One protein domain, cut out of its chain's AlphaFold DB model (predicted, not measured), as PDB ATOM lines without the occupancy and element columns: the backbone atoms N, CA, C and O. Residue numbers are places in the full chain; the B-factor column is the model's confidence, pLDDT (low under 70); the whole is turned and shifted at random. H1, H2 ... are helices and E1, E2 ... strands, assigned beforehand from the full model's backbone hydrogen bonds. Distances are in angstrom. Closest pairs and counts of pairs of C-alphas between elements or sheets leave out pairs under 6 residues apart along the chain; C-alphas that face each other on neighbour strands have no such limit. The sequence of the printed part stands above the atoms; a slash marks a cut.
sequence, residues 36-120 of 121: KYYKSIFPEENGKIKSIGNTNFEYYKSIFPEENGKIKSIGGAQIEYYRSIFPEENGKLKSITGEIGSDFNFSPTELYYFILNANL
ATOM      1  N   LYS A  36       1.549  14.731  50.996       96.94
ATOM      2  CA  LYS A  36       1.888  13.639  51.923       96.94
ATOM      3  C   LYS A  36       3.132  12.910  51.457       96.94
ATOM      4  O   LYS A  36       3.347  12.744  50.260       96.94
ATOM      5  N   TYR A  37       3.886  12.384  52.416       98.00
ATOM      6  CA  TYR A  37       5.070  11.561  52.180       98.00
ATOM      7  C   TYR A  37       4.914  10.189  52.838       98.00
ATOM      8  O   TYR A  37       4.196  10.031  53.830       98.00
ATOM      9  N   TYR A  38       5.584   9.185  52.286       98.06
ATOM     10  CA  TYR A  38       5.658   7.858  52.875       98.06
ATOM     11  C   TYR A  38       6.514   7.873  54.141       98.06
ATOM     12  O   TYR A  38       7.657   8.325  54.133       98.06
ATOM     13  N   LYS A  39       5.969   7.304  55.220       97.62
ATOM     14  CA  LYS A  39       6.716   6.878  56.406       97.62
ATOM     15  C   LYS A  39       6.748   5.355  56.386       97.62
ATOM     16  O   LYS A  39       5.785   4.722  56.815       97.62
ATOM     17  N   SER A  40       7.803   4.789  55.813       95.62
ATOM     18  CA  SER A  40       7.918   3.351  55.562       95.62
ATOM     19  C   SER A  40       9.182   2.763  56.178       95.62
ATOM     20  O   SER A  40      10.187   3.451  56.345       95.62
ATOM     21  N   ILE A  41       9.123   1.472  56.501       95.88
ATOM     22  CA  ILE A  41      10.295   0.666  56.866       95.88
ATOM     23  C   ILE A  41      11.143   0.302  55.640       95.88
ATOM     24  O   ILE A  41      12.304  -0.066  55.783       95.88
ATOM     25  N   PHE A  42      10.557   0.403  54.445       93.62
ATOM     26  CA  PHE A  42      11.200   0.077  53.184       93.62
ATOM     27  C   PHE A  42      11.946   1.309  52.649       93.62
ATOM     28  O   PHE A  42      11.306   2.332  52.366       93.62
ATOM     29  N   PRO A  43      13.285   1.264  52.518       93.81
ATOM     30  CA  PRO A  43      14.077   2.416  52.086       93.81
ATOM     31  C   PRO A  43      13.731   2.883  50.665       93.81
ATOM     32  O   PRO A  43      13.852   4.065  50.358       93.81
ATOM     33  N   GLU A  44      13.261   1.981  49.807       94.06
ATOM     34  CA  GLU A  44      12.886   2.265  48.426       94.06
ATOM     35  C   GLU A  44      11.641   3.155  48.287       94.06
ATOM     36  O   GLU A  44      11.455   3.757  47.232       94.06
ATOM     37  N   GLU A  45      10.809   3.290  49.325       95.94
ATOM     38  CA  GLU A  45       9.619   4.159  49.315       95.94
ATOM     39  C   GLU A  45       9.640   5.225  50.426       95.94
ATOM     40  O   GLU A  45       8.982   6.256  50.302       95.94
ATOM     41  N   ASN A  46      10.405   5.020  51.505       96.88
ATOM     42  CA  ASN A  46      10.428   5.931  52.645       96.88
ATOM     43  C   ASN A  46      10.885   7.351  52.263       96.88
ATOM     44  O   ASN A  46      11.877   7.543  51.562       96.88
ATOM     45  N   GLY A  47      10.156   8.360  52.742       96.88
ATOM     46  CA  GLY A  47      10.417   9.769  52.444       96.88
ATOM     47  C   GLY A  47       9.992  10.222  51.045       96.88
ATOM     48  O   GLY A  47      10.086  11.412  50.751       96.88
ATOM     49  N   LYS A  48       9.495   9.326  50.183       97.81
ATOM     50  CA  LYS A  48       8.980   9.694  48.856       97.81
ATOM     51  C   LYS A  48       7.554  10.237  48.931       97.81
ATOM     52  O   LYS A  48       6.849  10.026  49.919       97.81
ATOM     53  N   ILE A  49       7.130  10.959  47.894       97.50
ATOM     54  CA  ILE A  49       5.791  11.561  47.817       97.50
ATOM     55  C   ILE A  49       4.749  10.447  47.805       97.50
ATOM     56  O   ILE A  49       4.789   9.566  46.965       97.50
ATOM     57  N   LYS A  50       3.796  10.497  48.727       97.19
ATOM     58  CA  LYS A  50       2.675   9.558  48.792       97.19
ATOM     59  C   LYS A  50       1.461  10.072  48.031       97.19
ATOM     60  O   LYS A  50       0.791   9.302  47.352       97.19
ATOM     61  N   SER A  51       1.154  11.358  48.167       94.94
ATOM     62  CA  SER A  51       0.020  11.967  47.475       94.94
ATOM     63  C   SER A  51       0.164  13.480  47.362       94.94
ATOM     64  O   SER A  51       0.792  14.118  48.211       94.94
ATOM     65  N   ILE A  52      -0.466  14.035  46.331       92.88
ATOM     66  CA  ILE A  52      -0.646  15.470  46.106       92.88
ATOM     67  C   ILE A  52      -2.146  15.701  45.906       92.88
ATOM     68  O   ILE A  52      -2.713  15.284  44.897       92.88
ATOM     69  N   GLY A  53      -2.810  16.304  46.893       90.75
ATOM     70  CA  GLY A  53      -4.270  16.380  46.919       90.75
ATOM     71  C   GLY A  53      -4.891  14.980  46.869       90.75
ATOM     72  O   GLY A  53      -4.612  14.146  47.731       90.75
ATOM     73  N   ASN A  54      -5.699  14.716  45.838       89.50
ATOM     74  CA  ASN A  54      -6.363  13.425  45.624       89.50
ATOM     75  C   ASN A  54      -5.553  12.446  44.754       89.50
ATOM     76  O   ASN A  54      -5.956  11.295  44.590       89.50
ATOM     77  N   THR A  55      -4.425  12.881  44.192       91.69
ATOM     78  CA  THR A  55      -3.584  12.046  43.331       91.69
ATOM     79  C   THR A  55      -2.564  11.301  44.182       91.69
ATOM     80  O   THR A  55      -1.708  11.914  44.820       91.69
ATOM     81  N   ASN A  56      -2.647   9.971  44.190       94.75
ATOM     82  CA  ASN A  56      -1.700   9.105  44.892       94.75
ATOM     83  C   ASN A  56      -0.516   8.738  43.997       94.75
ATOM     84  O   ASN A  56      -0.651   8.671  42.780       94.75
ATOM     85  N   PHE A  57       0.626   8.474  44.618       97.06
ATOM     86  CA  PHE A  57       1.847   8.012  43.968       97.06
ATOM     87  C   PHE A  57       2.227   6.673  44.584       97.06
ATOM     88  O   PHE A  57       2.301   6.563  45.806       97.06
ATOM     89  N   GLU A  58       2.496   5.670  43.755       97.56
ATOM     90  CA  GLU A  58       3.017   4.381  44.210       97.56
ATOM     91  C   GLU A  58       4.415   4.144  43.653       97.56
ATOM     92  O   GLU A  58       4.760   4.616  42.568       97.56
ATOM     93  N   TYR A  59       5.209   3.359  44.377       98.06
ATOM     94  CA  TYR A  59       6.566   2.992  43.987       98.06
ATOM     95  C   TYR A  59       6.712   1.477  43.898       98.06
ATOM     96  O   TYR A  59       6.051   0.720  44.614       98.06
ATOM     97  N   TYR A  60       7.597   1.028  43.016       97.62
ATOM     98  CA  TYR A  60       7.978  -0.371  42.924       97.62
ATOM     99  C   TYR A  60       8.741  -0.799  44.179       97.62
ATOM    100  O   TYR A  60       9.734  -0.180  44.551       97.62
ATOM    101  N   LYS A  61       8.294  -1.901  44.783       95.88
ATOM    102  CA  LYS A  61       9.046  -2.688  45.766       95.88
ATOM    103  C   LYS A  61       9.463  -3.979  45.086       95.88
ATOM    104  O   LYS A  61       8.709  -4.951  45.083       95.88
ATOM    105  N   SER A  62      10.592  -3.924  44.394       94.25
ATOM    106  CA  SER A  62      11.053  -4.993  43.511       94.25
ATOM    107  C   SER A  62      12.375  -5.564  43.996       94.25
ATOM    108  O   SER A  62      13.229  -4.844  44.510       94.25
ATOM    109  N   ILE A  63      12.564  -6.867  43.786       93.38
ATOM    110  CA  ILE A  63      13.872  -7.514  43.960       93.38
ATOM    111  C   ILE A  63      14.858  -7.104  42.860       93.38
ATOM    112  O   ILE A  63      16.060  -7.299  43.007       93.38
ATOM    113  N   PHE A  64      14.339  -6.547  41.764       92.94
ATOM    114  CA  PHE A  64      15.092  -6.111  40.601       92.94
ATOM    115  C   PHE A  64      15.573  -4.663  40.794       92.94
ATOM    116  O   PHE A  64      14.739  -3.749  40.855       92.94
ATOM    117  N   PRO A  65      16.893  -4.420  40.914       92.62
ATOM    118  CA  PRO A  65      17.431  -3.086  41.186       92.62
ATOM    119  C   PRO A  65      17.065  -2.042  40.127       92.62
ATOM    120  O   PRO A  65      16.969  -0.857  40.439       92.62
ATOM    121  N   GLU A  66      16.845  -2.466  38.884       93.75
ATOM    122  CA  GLU A  66      16.534  -1.591  37.755       93.75
ATOM    123  C   GLU A  66      15.180  -0.883  37.866       93.75
ATOM    124  O   GLU A  66      15.000   0.170  37.254       93.75
ATOM    125  N   GLU A  67      14.233  -1.423  38.635       95.06
ATOM    126  CA  GLU A  67      12.902  -0.838  38.833       95.06
ATOM    127  C   GLU A  67      12.612  -0.516  40.303       95.06
ATOM    128  O   GLU A  67      11.720   0.282  40.586       95.06
ATOM    129  N   ASN A  68      13.376  -1.076  41.248       96.50
ATOM    130  CA  ASN A  68      13.123  -0.887  42.672       96.50
ATOM    131  C   ASN A  68      13.164   0.596  43.083       96.50
ATOM    132  O   ASN A  68      14.093   1.344  42.774       96.50
ATOM    133  N   GLY A  69      12.124   1.034  43.786       96.62
ATOM    134  CA  GLY A  69      11.922   2.416  44.200       96.62
ATOM    135  C   GLY A  69      11.522   3.385  43.082       96.62
ATOM    136  O   GLY A  69      11.312   4.566  43.369       96.62
ATOM    137  N   LYS A  70      11.400   2.957  41.822       96.81
ATOM    138  CA  LYS A  70      10.867   3.824  40.760       96.81
ATOM    139  C   LYS A  70       9.355   3.999  40.897       96.81
ATOM    140  O   LYS A  70       8.701   3.223  41.590       96.81
ATOM    141  N   ILE A  71       8.801   5.044  40.279       97.19
ATOM    142  CA  ILE A  71       7.356   5.311  40.328       97.19
ATOM    143  C   ILE A  71       6.639   4.210  39.554       97.19
ATOM    144  O   ILE A  71       6.913   3.998  38.383       97.19
ATOM    145  N   LYS A  72       5.707   3.534  40.213       97.25
ATOM    146  CA  LYS A  72       4.852   2.511  39.620       97.25
ATOM    147  C   LYS A  72       3.575   3.109  39.044       97.25
ATOM    148  O   LYS A  72       3.138   2.714  37.968       97.25
ATOM    149  N   SER A  73       2.968   4.054  39.755       96.12
ATOM    150  CA  SER A  73       1.718   4.674  39.325       96.12
ATOM    151  C   SER A  73       1.558   6.085  39.880       96.12
ATOM    152  O   SER A  73       2.142   6.439  40.909       96.12
ATOM    153  N   ILE A  74       0.776   6.897  39.166       94.94
ATOM    154  CA  ILE A  74       0.365   8.243  39.571       94.94
ATOM    155  C   ILE A  74      -1.126   8.383  39.264       94.94
ATOM    156  O   ILE A  74      -1.529   8.389  38.101       94.94
ATOM    157  N   GLY A  75      -1.958   8.495  40.298       92.62
ATOM    158  CA  GLY A  75      -3.410   8.458  40.138       92.62
ATOM    159  C   GLY A  75      -3.853   7.152  39.472       92.62
ATOM    160  O   GLY A  75      -3.565   6.073  39.985       92.62
ATOM    161  N   GLY A  76      -4.544   7.247  38.334       91.31
ATOM    162  CA  GLY A  76      -4.926   6.089  37.517       91.31
ATOM    163  C   GLY A  76      -3.871   5.658  36.490       91.31
ATOM    164  O   GLY A  76      -4.027   4.601  35.880       91.31
ATOM    165  N   ALA A  77      -2.800   6.435  36.297       92.88
ATOM    166  CA  ALA A  77      -1.772   6.132  35.313       92.88
ATOM    167  C   ALA A  77      -0.764   5.106  35.852       92.88
ATOM    168  O   ALA A  77      -0.278   5.230  36.976       92.88
ATOM    169  N   GLN A  78      -0.419   4.114  35.033       95.62
ATOM    170  CA  GLN A  78       0.574   3.076  35.309       95.62
ATOM    171  C   GLN A  78       1.846   3.338  34.507       95.62
ATOM    172  O   GLN A  78       1.772   3.686  33.327       95.62
ATOM    173  N   ILE A  79       2.998   3.143  35.142       96.31
ATOM    174  CA  ILE A  79       4.323   3.375  34.568       96.31
ATOM    175  C   ILE A  79       5.085   2.054  34.555       96.31
ATOM    176  O   ILE A  79       5.260   1.437  35.600       96.31
ATOM    177  N   GLU A  80       5.568   1.641  33.385       96.50
ATOM    178  CA  GLU A  80       6.370   0.425  33.231       96.50
ATOM    179  C   GLU A  80       7.819   0.750  32.869       96.50
ATOM    180  O   GLU A  80       8.095   1.679  32.105       96.50
ATOM    181  N   TYR A  81       8.741  -0.086  33.341       97.00
ATOM    182  CA  TYR A  81      10.158  -0.035  32.988       97.00
ATOM    183  C   TYR A  81      10.583  -1.314  32.260       97.00
ATOM    184  O   TYR A  81       9.993  -2.381  32.438       97.00
ATOM    185  N   TYR A  82      11.607  -1.217  31.416       96.06
ATOM    186  CA  TYR A  82      12.212  -2.381  30.780       96.06
ATOM    187  C   TYR A  82      12.973  -3.223  31.805       96.06
ATOM    188  O   TYR A  82      13.797  -2.701  32.550       96.06
ATOM    189  N   ARG A  83      12.740  -4.539  31.778       93.75
ATOM    190  CA  ARG A  83      13.608  -5.546  32.398       93.75
ATOM    191  C   ARG A  83      14.315  -6.288  31.281       93.75
ATOM    192  O   ARG A  83      13.718  -7.158  30.646       93.75
ATOM    193  N   SER A  84      15.533  -5.862  30.983       93.56
ATOM    194  CA  SER A  84      16.301  -6.336  29.835       93.56
ATOM    195  C   SER A  84      17.624  -6.926  30.297       93.56
ATOM    196  O   SER A  84      18.238  -6.451  31.250       93.56
ATOM    197  N   ILE A  85      18.078  -7.962  29.592       93.75
ATOM    198  CA  ILE A  85      19.441  -8.483  29.753       93.75
ATOM    199  C   ILE A  85      20.481  -7.513  29.181       93.75
ATOM    200  O   ILE A  85      21.660  -7.616  29.511       93.75
ATOM    201  N   PHE A  86      20.038  -6.586  28.328       94.31
ATOM    202  CA  PHE A  86      20.856  -5.557  27.711       94.31
ATOM    203  C   PHE A  86      20.950  -4.344  28.647       94.31
ATOM    204  O   PHE A  86      19.926  -3.702  28.918       94.31
ATOM    205  N   PRO A  87      22.146  -4.015  29.174       91.06
ATOM    206  CA  PRO A  87      22.318  -2.909  30.115       91.06
ATOM    207  C   PRO A  87      21.848  -1.556  29.569       91.06
ATOM    208  O   PRO A  87      21.398  -0.708  30.333       91.06
ATOM    209  N   GLU A  88      21.921  -1.357  28.254       91.94
ATOM    210  CA  GLU A  88      21.487  -0.142  27.567       91.94
ATOM    211  C   GLU A  88      19.968   0.064  27.571       91.94
ATOM    212  O   GLU A  88      19.508   1.183  27.348       91.94
ATOM    213  N   GLU A  89      19.182  -0.981  27.821       92.00
ATOM    214  CA  GLU A  89      17.720  -0.923  27.913       92.00
ATOM    215  C   GLU A  89      17.227  -1.065  29.352       92.00
ATOM    216  O   GLU A  89      16.168  -0.539  29.699       92.00
ATOM    217  N   ASN A  90      17.969  -1.788  30.193       95.19
ATOM    218  CA  ASN A  90      17.486  -2.198  31.501       95.19
ATOM    219  C   ASN A  90      17.167  -0.998  32.409       95.19
ATOM    220  O   ASN A  90      17.976  -0.093  32.608       95.19
ATOM    221  N   GLY A  91      15.958  -0.982  32.968       94.88
ATOM    222  CA  GLY A  91      15.453   0.097  33.810       94.88
ATOM    223  C   GLY A  91      14.972   1.345  33.061       94.88
ATOM    224  O   GLY A  91      14.504   2.280  33.719       94.88
ATOM    225  N   LYS A  92      15.042   1.400  31.726       96.12
ATOM    226  CA  LYS A  92      14.477   2.521  30.960       96.12
ATOM    227  C   LYS A  92      12.956   2.558  31.053       96.12
ATOM    228  O   LYS A  92      12.308   1.520  31.170       96.12
ATOM    229  N   LEU A  93      12.384   3.759  30.996       96.50
ATOM    230  CA  LEU A  93      10.942   3.973  30.919       96.50
ATOM    231  C   LEU A  93      10.415   3.344  29.626       96.50
ATOM    232  O   LEU A  93      10.867   3.690  28.536       96.50
ATOM    233  N   LYS A  94       9.470   2.419  29.761       94.62
ATOM    234  CA  LYS A  94       8.889   1.659  28.653       94.62
ATOM    235  C   LYS A  94       7.571   2.264  28.197       94.62
ATOM    236  O   LYS A  94       7.378   2.498  27.008       94.62
ATOM    237  N   SER A  95       6.658   2.506  29.131       93.81
ATOM    238  CA  SER A  95       5.328   3.021  28.815       93.81
ATOM    239  C   SER A  95       4.715   3.758  29.998       93.81
ATOM    240  O   SER A  95       5.053   3.515  31.158       93.81
ATOM    241  N   ILE A  96       3.795   4.665  29.674       93.88
ATOM    242  CA  ILE A  96       2.835   5.231  30.617       93.88
ATOM    243  C   ILE A  96       1.458   4.987  30.011       93.88
ATOM    244  O   ILE A  96       1.236   5.284  28.838       93.88
ATOM    245  N   THR A  97       0.552   4.403  30.786       91.88
ATOM    246  CA  THR A  97      -0.803   4.058  30.336       91.88
ATOM    247  C   THR A  97      -1.831   4.516  31.357       91.88
ATOM    248  O   THR A  97      -1.511   4.627  32.535       91.88
ATOM    249  N   GLY A  98      -3.064   4.768  30.922       88.31
ATOM    250  CA  GLY A  98      -4.116   5.296  31.791       88.31
ATOM    251  C   GLY A  98      -4.006   6.804  32.021       88.31
ATOM    252  O   GLY A  98      -3.174   7.485  31.423       88.31
ATOM    253  N   GLU A  99      -4.874   7.320  32.887       84.38
ATOM    254  CA  GLU A  99      -5.016   8.754  33.140       84.38
ATOM    255  C   GLU A  99      -4.611   9.098  34.573       84.38
ATOM    256  O   GLU A  99      -4.958   8.401  35.525       84.38
ATOM    257  N   ILE A 100      -3.914  10.219  34.748       81.25
ATOM    258  CA  ILE A 100      -3.477  10.696  36.071       81.25
ATOM    259  C   ILE A 100      -4.680  11.167  36.922       81.25
ATOM    260  O   ILE A 100      -4.579  11.266  38.146       81.25
ATOM    261  N   GLY A 101      -5.837  11.410  36.292       70.50
ATOM    262  CA  GLY A 101      -7.018  12.000  36.934       70.50
ATOM    263  C   GLY A 101      -6.932  13.526  37.060       70.50
ATOM    264  O   GLY A 101      -7.618  14.118  37.888       70.50
ATOM    265  N   SER A 102      -6.069  14.150  36.256       70.75
ATOM    266  CA  SER A 102      -5.953  15.599  36.065       70.75
ATOM    267  C   SER A 102      -6.301  15.960  34.623       70.75
ATOM    268  O   SER A 102      -6.192  15.103  33.753       70.75
ATOM    269  N   ASP A 103      -6.568  17.238  34.343       69.31
ATOM    270  CA  ASP A 103      -6.766  17.757  32.973       69.31
ATOM    271  C   ASP A 103      -5.545  17.546  32.046       69.31
ATOM    272  O   ASP A 103      -5.584  17.839  30.852       69.31
ATOM    273  N   PHE A 104      -4.437  17.051  32.599       67.94
ATOM    274  CA  PHE A 104      -3.211  16.742  31.890       67.94
ATOM    275  C   PHE A 104      -3.243  15.326  31.289       67.94
ATOM    276  O   PHE A 104      -2.950  14.343  31.970       67.94
ATOM    277  N   ASN A 105      -3.564  15.246  29.996       76.69
ATOM    278  CA  ASN A 105      -3.477  14.037  29.179       76.69
ATOM    279  C   ASN A 105      -2.455  14.253  28.057       76.69
ATOM    280  O   ASN A 105      -2.548  15.228  27.316       76.69
ATOM    281  N   PHE A 106      -1.491  13.343  27.923       80.75
ATOM    282  CA  PHE A 106      -0.498  13.416  26.853       80.75
ATOM    283  C   PHE A 106      -1.104  12.964  25.522       80.75
ATOM    284  O   PHE A 106      -1.679  11.877  25.435       80.75
ATOM    285  N   SER A 107      -0.897  13.734  24.455       88.25
ATOM    286  CA  SER A 107      -1.044  13.198  23.102       88.25
ATOM    287  C   SER A 107      -0.008  12.086  22.851       88.25
ATOM    288  O   SER A 107       1.055  12.078  23.483       88.25
ATOM    289  N   PRO A 108      -0.247  11.161  21.897       89.00
ATOM    290  CA  PRO A 108       0.721  10.108  21.571       89.00
ATOM    291  C   PRO A 108       2.128  10.645  21.261       89.00
ATOM    292  O   PRO A 108       3.127  10.046  21.655       89.00
ATOM    293  N   THR A 109       2.213  11.803  20.604       92.38
ATOM    294  CA  THR A 109       3.480  12.456  20.256       92.38
ATOM    295  C   THR A 109       4.187  13.032  21.481       92.38
ATOM    296  O   THR A 109       5.397  12.861  21.629       92.38
ATOM    297  N   GLU A 110       3.454  13.690  22.381       91.56
ATOM    298  CA  GLU A 110       4.026  14.219  23.627       91.56
ATOM    299  C   GLU A 110       4.514  13.091  24.530       91.56
ATOM    300  O   GLU A 110       5.613  13.180  25.076       91.56
ATOM    301  N   LEU A 111       3.746  12.002  24.629       91.12
ATOM    302  CA  LEU A 111       4.149  10.818  25.379       91.12
ATOM    303  C   LEU A 111       5.426  10.199  24.795       91.12
ATOM    304  O   LEU A 111       6.346   9.873  25.543       91.12
ATOM    305  N   TYR A 112       5.519  10.089  23.466       92.50
ATOM    306  CA  TYR A 112       6.718   9.592  22.794       92.50
ATOM    307  C   TYR A 112       7.957  10.431  23.133       92.50
ATOM    308  O   TYR A 112       8.968   9.886  23.584       92.50
ATOM    309  N   TYR A 113       7.885  11.759  22.981       94.56
ATOM    310  CA  TYR A 113       9.016  12.636  23.302       94.56
ATOM    311  C   TYR A 113       9.348  12.645  24.791       94.56
ATOM    312  O   TYR A 113      10.520  12.731  25.155       94.56
ATOM    313  N   PHE A 114       8.345  12.544  25.661       92.69
ATOM    314  CA  PHE A 114       8.567  12.428  27.095       92.69
ATOM    315  C   PHE A 114       9.370  11.167  27.428       92.69
ATOM    316  O   PHE A 114      10.399  11.262  28.099       92.69
ATOM    317  N   ILE A 115       8.948  10.004  26.919       93.81
ATOM    318  CA  ILE A 115       9.639   8.727  27.148       93.81
ATOM    319  C   ILE A 115      11.057   8.769  26.578       93.81
ATOM    320  O   ILE A 115      12.001   8.360  27.254       93.81
ATOM    321  N   LEU A 116      11.223   9.308  25.366       94.38
ATOM    322  CA  LEU A 116      12.536   9.466  24.747       94.38
ATOM    323  C   LEU A 116      13.464  10.287  25.651       94.38
ATOM    324  O   LEU A 116      14.533   9.811  26.017       94.38
ATOM    325  N   ASN A 117      13.026  11.475  26.077       94.75
ATOM    326  CA  ASN A 117      13.820  12.365  26.926       94.75
ATOM    327  C   ASN A 117      14.107  11.777  28.315       94.75
ATOM    328  O   ASN A 117      15.201  11.969  28.845       94.75
ATOM    329  N   ALA A 118      13.156  11.045  28.902       92.44
ATOM    330  CA  ALA A 118      13.347  10.369  30.184       92.44
ATOM    331  C   ALA A 118      14.470   9.316  30.133       92.44
ATOM    332  O   ALA A 118      15.123   9.079  31.147       92.44
ATOM    333  N   ASN A 119      14.714   8.733  28.957       94.44
ATOM    334  CA  ASN A 119      15.690   7.667  28.726       94.44
ATOM    335  C   ASN A 119      17.050   8.146  28.184       94.44
ATOM    336  O   ASN A 119      17.904   7.306  27.894       94.44
ATOM    337  N   LEU A 120      17.247   9.459  28.011       90.44
ATOM    338  CA  LEU A 120      18.518  10.049  27.557       90.44
ATOM    339  C   LEU A 120      19.527  10.297  28.694       90.44
ATOM    340  O   LEU A 120      20.667  10.658  28.409       90.44
TER     341      LEU A 120
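AT A GLANCE: This is residues 36 to 120 of the 121 residues of an uncharacterized protein of Pedobacter sp. CF074 (UniProt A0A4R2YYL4). A single twisted sheet of five short strands, laid side by side as the chain goes back and forth, makes a flat slab, with the one helix H1 at the edge where E5 lies. The long links E2 to E3 and E4 to E5 loop out at one end of the strands, and the tight links lie at the other end, while residues 36 to 48 fold back along the edge at E1. The printed part has 85 residues, with five named strands and then one named helix, E1 E2 E3 E4 E5 H1; the sheet's order is E1 - E2 - E3 - E4 - E5, antiparallel throughout. The class is mixed, helices and strands, though named elements hold 34 of the 85 residues. The whole is compact, with a radius of gyration of the C-alphas of 13.7 A and spans of 34 by 33 by 17 A.

HOW THE PARTS SIT: The strands E1, residues 49 to 52, E2, 55 to 59, E3, 71 to 74, E4, 77 to 81, and E5, 93 to 97, form a meander, each strand the antiparallel neighbour of the one before, and each successive pair is a hairpin. The sheet is only just strongly twisted, with C-alphas up to 4.2 A off its best plane. E2 and E3 stand at 168 degrees, with N 72 and O 58 2.8 A apart, within hydrogen-bond range. E3 and E4 stand at 164 degrees, with N 74 and O 77 at 2.9 A. Pairing is staggered: E2 pairs with E1 over residues 55 to 56 and with E3 over 57 to 59. At edge strand E1, N 52 and O 55 of E2 are 2.9 A apart, and residues 36 to 37 pair antiparallel with residues 49 to 51. At edge strand E5, N 78 of E4 and O 97 are 2.8 A apart. H1, residues 108 to 118, is on the sheet but only grazes it, with residues 111 to 118; the closest C-alphas of E5 and H1, Leu 93 and Ile 115, are 6.2 A apart. Every O i to N i+4 pair in H1 is within hydrogen-bond range.

IN THESE COORDINATES: E1 begins at C-alpha 49 (5.791, 11.561, 47.817) and is 7.7 A long; E3 measures 7.6 A. E2 and E4 each measure 13.6 A and E5 11.8 A, from C-alpha 93 (10.942, 3.973, 30.919). H1 measures 15.3 A and ends at C-alpha 118 (13.347, 10.369, 30.184).

THE WHOLE: The C-alphas farthest apart, those of Ile 41 and Thr 109, are 39.1 A apart. The printed part has no cut. The links E2 to E3 and E4 to E5 are long, with 11 residues each. Mean pLDDT of the printed part is 92.6; residues 103 to 104 are under 70.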